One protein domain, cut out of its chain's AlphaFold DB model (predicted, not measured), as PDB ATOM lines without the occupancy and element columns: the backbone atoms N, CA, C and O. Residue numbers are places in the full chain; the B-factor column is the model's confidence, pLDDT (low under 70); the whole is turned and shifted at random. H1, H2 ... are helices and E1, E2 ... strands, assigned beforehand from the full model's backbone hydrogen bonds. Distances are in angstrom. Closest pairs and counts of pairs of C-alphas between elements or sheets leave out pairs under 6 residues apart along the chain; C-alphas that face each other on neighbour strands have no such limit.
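AT A GLANCE: This is residues 2 to 51 of the 89 residues of a protein of Enterococcus faecium (UniProt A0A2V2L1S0). Helices H1 and H2 make a flat V, with a hairpin of strands E1 and E2 beside H1 and residues 44 to 51 as a tail. The printed part has 50 residues, is mostly helix and runs E1, E2, H1, H2, the sheet antiparallel. It is only just compact, close to loose, radius of gyration of the C-alphas 11.6 A, spanning 30 by 29 by 12 A.

IN THESE COORDINATES: Find C-alpha 4 at (-32.337, -6.419, -42.908), where E1, residues 4 to 6, begins; E2 is residues 12 to 14. H1, residues 19 to 32, is 19.5 A long; H2, residues 34 to 43, 14.1 A, ends at (-13.663, 5.545, -43.681).

HOW THE PARTS SIT: In the hairpin, N 5 and O 13 are within hydrogen-bond range, 2.9 A. E2 and H1 have closest C-alphas 14 and 20, 6.0 A. H1 touches H2 with residues 25 to 29 alone, closest C-alphas 29 and 37, 5.0 A, opposite ways at a steep tilt of 45 degrees. Both helices have every O i to N i+4 pair within range.

THE WHOLE: C-alphas 9 and 51 are farthest apart, 36.2 A. The printed part has no cut, no long link and no residue under pLDDT 70.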
ATOM      1  N   GLN A   2     -33.727 -12.737 -40.466       91.94
ATOM      2  CA  GLN A   2     -33.067 -11.832 -41.414       91.94
ATOM      3  C   GLN A   2     -32.552 -10.597 -40.678       91.94
ATOM      4  O   GLN A   2     -33.202 -10.109 -39.757       91.94
ATOM      5  N   ARG A   3     -31.377 -10.104 -41.081       94.19
ATOM      6  CA  ARG A   3     -30.737  -8.938 -40.458       94.19
ATOM      7  C   ARG A   3     -31.301  -7.608 -40.959       94.19
ATOM      8  O   ARG A   3     -31.363  -6.665 -40.179       94.19
ATOM      9  N   ILE A   4     -31.718  -7.562 -42.224       97.25
ATOM     10  CA  ILE A   4     -32.337  -6.419 -42.908       97.25
ATOM     11  C   ILE A   4     -33.584  -6.944 -43.627       97.25
ATOM     12  O   ILE A   4     -33.494  -7.970 -44.299       97.25
ATOM     13  N   VAL A   5     -34.723  -6.264 -43.477       97.25
ATOM     14  CA  VAL A   5     -36.005  -6.645 -44.089       97.25
ATOM     15  C   VAL A   5     -36.671  -5.412 -44.694       97.25
ATOM     16  O   VAL A   5     -36.970  -4.454 -43.980       97.25
ATOM     17  N   GLU A   6     -36.920  -5.438 -46.005       96.56
ATOM     18  CA  GLU A   6     -37.774  -4.452 -46.680       96.56
ATOM     19  C   GLU A   6     -39.231  -4.720 -46.263       96.56
ATOM     20  O   GLU A   6     -39.760  -5.800 -46.522       96.56
ATOM     21  N   ALA A   7     -39.857  -3.776 -45.556       93.81
ATOM     22  CA  ALA A   7     -41.248  -3.895 -45.109       93.81
ATOM     23  C   ALA A   7     -42.226  -3.437 -46.202       93.81
ATOM     24  O   ALA A   7     -43.278  -4.041 -46.396       93.81
ATOM     25  N   ASP A   8     -41.851  -2.385 -46.932       95.06
ATOM     26  CA  ASP A   8     -42.562  -1.856 -48.092       95.06
ATOM     27  C   ASP A   8     -41.583  -1.096 -49.016       95.06
ATOM     28  O   ASP A   8     -40.366  -1.167 -48.845       95.06
ATOM     29  N   ALA A   9     -42.102  -0.358 -50.004       91.81
ATOM     30  CA  ALA A   9     -41.295   0.370 -50.987       91.81
ATOM     31  C   ALA A   9     -40.407   1.493 -50.407       91.81
ATOM     32  O   ALA A   9     -39.469   1.936 -51.073       91.81
ATOM     33  N   LYS A  10     -40.721   2.006 -49.217       94.62
ATOM     34  CA  LYS A  10     -40.029   3.130 -48.565       94.62
ATOM     35  C   LYS A  10     -39.499   2.783 -47.175       94.62
ATOM     36  O   LYS A  10     -38.697   3.547 -46.642       94.62
ATOM     37  N   THR A  11     -39.911   1.654 -46.607       96.19
ATOM     38  CA  THR A  11     -39.576   1.260 -45.240       96.19
ATOM     39  C   THR A  11     -38.707   0.010 -45.224       96.19
ATOM     40  O   THR A  11     -39.074  -1.035 -45.761       96.19
ATOM     41  N   VAL A  12     -37.569   0.094 -44.534       97.19
ATOM     42  CA  VAL A  12     -36.661  -1.032 -44.291       97.19
ATOM     43  C   VAL A  12     -36.349  -1.090 -42.801       97.19
ATOM     44  O   VAL A  12     -36.101  -0.063 -42.172       97.19
ATOM     45  N   THR A  13     -36.374  -2.289 -42.228       96.81
ATOM     46  CA  THR A  13     -36.109  -2.538 -40.805       96.81
ATOM     47  C   THR A  13     -34.858  -3.393 -40.626       96.81
ATOM     48  O   THR A  13     -34.455  -4.119 -41.537       96.81
ATOM     49  N   ALA A  14     -34.230  -3.305 -39.451       97.00
ATOM     50  CA  ALA A  14     -33.027  -4.062 -39.118       97.00
ATOM     51  C   ALA A  14     -33.138  -4.744 -37.748       97.00
ATOM     52  O   ALA A  14     -33.758  -4.223 -36.819       97.00
ATOM     53  N   ALA A  15     -32.531  -5.925 -37.623       90.94
ATOM     54  CA  ALA A  15     -32.651  -6.781 -36.447       90.94
ATOM     55  C   ALA A  15     -31.620  -6.432 -35.355       90.94
ATOM     56  O   ALA A  15     -30.525  -6.997 -35.305       90.94
ATOM     57  N   GLY A  16     -32.002  -5.529 -34.450       88.88
ATOM     58  CA  GLY A  16     -31.228  -5.173 -33.256       88.88
ATOM     59  C   GLY A  16     -30.228  -4.032 -33.463       88.88
ATOM     60  O   GLY A  16     -30.031  -3.540 -34.570       88.88
ATOM     61  N   VAL A  17     -29.588  -3.613 -32.369       93.31
ATOM     62  CA  VAL A  17     -28.806  -2.364 -32.281       93.31
ATOM     63  C   VAL A  17     -27.735  -2.251 -33.372       93.31
ATOM     64  O   VAL A  17     -27.759  -1.320 -34.173       93.31
ATOM     65  N   SER A  18     -26.817  -3.220 -33.459       94.62
ATOM     66  CA  SER A  18     -25.705  -3.155 -34.421       94.62
ATOM     67  C   SER A  18     -26.139  -3.338 -35.875       94.62
ATOM     68  O   SER A  18     -25.431  -2.898 -36.776       94.62
ATOM     69  N   ALA A  19     -27.310  -3.935 -36.126       96.50
ATOM     70  CA  ALA A  19     -27.822  -4.114 -37.483       96.50
ATOM     71  C   ALA A  19     -28.165  -2.780 -38.165       96.50
ATOM     72  O   ALA A  19     -28.237  -2.729 -39.391       96.50
ATOM     73  N   GLY A  20     -28.321  -1.691 -37.402       96.81
ATOM     74  CA  GLY A  20     -28.485  -0.348 -37.955       96.81
ATOM     75  C   GLY A  20     -27.279   0.122 -38.775       96.81
ATOM     76  O   GLY A  20     -27.464   0.802 -39.783       96.81
ATOM     77  N   ILE A  21     -26.057  -0.283 -38.407       97.62
ATOM     78  CA  ILE A  21     -24.849   0.071 -39.169       97.62
ATOM     79  C   ILE A  21     -24.857  -0.653 -40.519       97.62
ATOM     80  O   ILE A  21     -24.647  -0.033 -41.562       97.62
ATOM     81  N   ASP A  22     -25.195  -1.943 -40.511       97.81
ATOM     82  CA  ASP A  22     -25.309  -2.734 -41.739       97.81
ATOM     83  C   ASP A  22     -26.419  -2.206 -42.652       97.81
ATOM     84  O   ASP A  22     -26.223  -2.098 -43.862       97.81
ATOM     85  N   LEU A  23     -27.567  -1.820 -42.081       98.19
ATOM     86  CA  LEU A  23     -28.644  -1.172 -42.827       98.19
ATOM     87  C   LEU A  23     -28.178   0.147 -43.451       98.19
ATOM     88  O   LEU A  23     -28.469   0.402 -44.618       98.19
ATOM     89  N   GLY A  24     -27.434   0.971 -42.712       98.19
ATOM     90  CA  GLY A  24     -26.881   2.224 -43.220       98.19
ATOM     91  C   GLY A  24     -25.959   2.014 -44.424       98.19
ATOM     92  O   GLY A  24     -26.114   2.689 -45.442       98.19
ATOM     93  N   LEU A  25     -25.050   1.038 -44.352       98.44
ATOM     94  CA  LEU A  25     -24.168   0.682 -45.469       98.44
ATOM     95  C   LEU A  25     -24.942   0.099 -46.658       98.44
ATOM     96  O   LEU A  25     -24.670   0.455 -47.808       98.44
ATOM     97  N   TRP A  26     -25.941  -0.745 -46.399       97.94
ATOM     98  CA  TRP A  26     -26.816  -1.297 -47.435       97.94
ATOM     99  C   TRP A  26     -27.613  -0.199 -48.158       97.94
ATOM    100  O   TRP A  26     -27.657  -0.172 -49.391       97.94
ATOM    101  N   LEU A  27     -28.175   0.762 -47.416       98.19
ATOM    102  CA  LEU A  27     -28.865   1.926 -47.978       98.19
ATOM    103  C   LEU A  27     -27.905   2.823 -48.761       98.19
ATOM    104  O   LEU A  27     -28.244   3.247 -49.864       98.19
ATOM    105  N   ALA A  28     -26.696   3.072 -48.251       98.50
ATOM    106  CA  ALA A  28     -25.674   3.822 -48.980       98.50
ATOM    107  C   ALA A  28     -25.356   3.167 -50.334       98.50
ATOM    108  O   ALA A  28     -25.230   3.870 -51.336       98.50
ATOM    109  N   GLY A  29     -25.308   1.833 -50.385       98.38
ATOM    110  CA  GLY A  29     -25.122   1.077 -51.624       98.38
ATOM    111  C   GLY A  29     -26.275   1.258 -52.611       98.38
ATOM    112  O   GLY A  29     -26.036   1.449 -53.801       98.38
ATOM    113  N   ARG A  30     -27.522   1.268 -52.127       96.81
ATOM    114  CA  ARG A  30     -28.712   1.479 -52.973       96.81
ATOM    115  C   ARG A  30     -28.869   2.916 -53.461       96.81
ATOM    116  O   ARG A  30     -29.348   3.119 -54.570       96.81
ATOM    117  N   ILE A  31     -28.498   3.895 -52.639       97.62
ATOM    118  CA  ILE A  31     -28.713   5.321 -52.920       97.62
ATOM    119  C   ILE A  31     -27.545   5.913 -53.713       97.62
ATOM    120  O   ILE A  31     -27.759   6.650 -54.670       97.62
ATOM    121  N   ALA A  32     -26.309   5.614 -53.307       98.19
ATOM    122  CA  ALA A  32     -25.096   6.239 -53.834       98.19
ATOM    123  C   ALA A  32     -24.167   5.259 -54.574       98.19
ATOM    124  O   ALA A  32     -23.106   5.663 -55.054       98.19
ATOM    125  N   GLY A  33     -24.555   3.985 -54.679       98.69
ATOM    126  CA  GLY A  33     -23.789   2.942 -55.353       98.69
ATOM    127  C   GLY A  33     -22.766   2.240 -54.455       98.69
ATOM    128  O   GLY A  33     -22.324   2.743 -53.419       98.69
ATOM    129  N   GLU A  34     -22.353   1.051 -54.893       98.56
ATOM    130  CA  GLU A  34     -21.479   0.144 -54.138       98.56
ATOM    131  C   GLU A  34     -20.123   0.767 -53.774       98.56
ATOM    132  O   GLU A  34     -19.663   0.637 -52.640       98.56
ATOM    133  N   ALA A  35     -19.491   1.491 -54.705       98.69
ATOM    134  CA  ALA A  35     -18.192   2.119 -54.467       98.69
ATOM    135  C   ALA A  35     -18.240   3.135 -53.313       98.69
ATOM    136  O   ALA A  35     -17.323   3.186 -52.492       98.69
ATOM    137  N   LYS A  36     -19.328   3.913 -53.208       98.69
ATOM    138  CA  LYS A  36     -19.504   4.884 -52.123       98.69
ATOM    139  C   LYS A  36     -19.749   4.182 -50.791       98.69
ATOM    140  O   LYS A  36     -19.157   4.586 -49.796       98.69
ATOM    141  N   ALA A  37     -20.557   3.123 -50.776       98.81
ATOM    142  CA  ALA A  37     -20.788   2.319 -49.577       98.81
ATOM    143  C   ALA A  37     -19.491   1.690 -49.046       98.81
ATOM    144  O   ALA A  37     -19.196   1.820 -47.860       98.81
ATOM    145  N   LYS A  38     -18.669   1.103 -49.926       98.75
ATOM    146  CA  LYS A  38     -17.347   0.556 -49.573       98.75
ATOM    147  C   LYS A  38     -16.392   1.629 -49.046       98.75
ATOM    148  O   LYS A  38     -15.696   1.400 -48.063       98.75
ATOM    149  N   ALA A  39     -16.382   2.816 -49.658       98.81
ATOM    150  CA  ALA A  39     -15.580   3.935 -49.169       98.81
ATOM    151  C   ALA A  39     -16.033   4.407 -47.778       98.81
ATOM    152  O   ALA A  39     -15.188   4.673 -46.926       98.81
ATOM    153  N   ILE A  40     -17.346   4.482 -47.528       98.75
ATOM    154  CA  ILE A  40     -17.898   4.804 -46.203       98.75
ATOM    155  C   ILE A  40     -17.480   3.738 -45.195       98.75
ATOM    156  O   ILE A  40     -16.940   4.098 -44.156       98.75
ATOM    157  N   GLN A  41     -17.664   2.456 -45.526       98.81
ATOM    158  CA  GLN A  41     -17.281   1.332 -44.670       98.81
ATOM    159  C   GLN A  41     -15.814   1.426 -44.234       98.81
ATOM    160  O   GLN A  41     -15.529   1.307 -43.047       98.81
ATOM    161  N   LEU A  42     -14.903   1.692 -45.176       98.75
ATOM    162  CA  LEU A  42     -13.481   1.884 -44.884       98.75
ATOM    163  C   LEU A  42     -13.223   3.143 -44.045       98.75
ATOM    164  O   LEU A  42     -12.438   3.095 -43.108       98.75
ATOM    165  N   SER A  43     -13.886   4.258 -44.361       98.62
ATOM    166  CA  SER A  43     -13.663   5.545 -43.681       98.62
ATOM    167  C   SER A  43     -14.035   5.517 -42.199       98.62
ATOM    168  O   SER A  43     -13.498   6.303 -41.428       98.62
ATOM    169  N   ILE A  44     -14.969   4.645 -41.813       98.12
ATOM    170  CA  ILE A  44     -15.362   4.438 -40.412       98.12
ATOM    171  C   ILE A  44     -14.743   3.171 -39.806       98.12
ATOM    172  O   ILE A  44     -15.123   2.793 -38.702       98.12
ATOM    173  N   GLU A  45     -13.857   2.496 -40.546       98.31
ATOM    174  CA  GLU A  45     -13.204   1.242 -40.152       98.31
ATOM    175  C   GLU A  45     -14.200   0.173 -39.669       98.31
ATOM    176  O   GLU A  45     -13.983  -0.524 -38.677       98.31
ATOM    177  N   TYR A  46     -15.329   0.032 -40.373       98.25
ATOM    178  CA  TYR A  46     -16.342  -0.960 -40.021       98.25
ATOM    179  C   TYR A  46     -15.932  -2.368 -40.485       98.25
ATOM    180  O   TYR A  46     -16.393  -2.873 -41.515       98.25
ATOM    181  N   ASP A  47     -15.054  -2.979 -39.684       98.19
ATOM    182  CA  ASP A  47     -14.597  -4.373 -39.721       98.19
ATOM    183  C   ASP A  47     -14.911  -5.055 -38.372       98.19
ATOM    184  O   ASP A  47     -14.057  -5.145 -37.485       98.19
ATOM    185  N   PRO A  48     -16.175  -5.450 -38.123       96.69
ATOM    186  CA  PRO A  48     -16.568  -5.944 -36.811       96.69
ATOM    187  C   PRO A  48     -15.911  -7.296 -36.495       96.69
ATOM    188  O   PRO A  48     -16.155  -8.293 -37.172       96.69
ATOM    189  N   GLN A  49     -15.177  -7.356 -35.381       97.44
ATOM    190  CA  GLN A  49     -14.608  -8.586 -34.813       97.44
ATOM    191  C   GLN A  49     -15.148  -8.825 -33.390       97.44
ATOM    192  O   GLN A  49     -14.470  -8.519 -32.405       97.44
ATOM    193  N   PRO A  50     -16.392  -9.324 -33.232       96.06
ATOM    194  CA  PRO A  50     -16.951  -9.566 -31.910       96.06
ATOM    195  C   PRO A  50     -16.119 -10.610 -31.143       96.06
ATOM    196  O   PRO A  50     -15.900 -11.702 -31.664       96.06
ATOM    197  N   PRO A  51     -15.714 -10.342 -29.889       96.88
ATOM    198  CA  PRO A  51     -14.914 -11.286 -29.101       96.88
ATOM    199  C   PRO A  51     -15.709 -12.507 -28.606       96.88
ATOM    200  O   PRO A  51     -15.126 -13.453 -28.083       96.88
TER     201      PRO A  51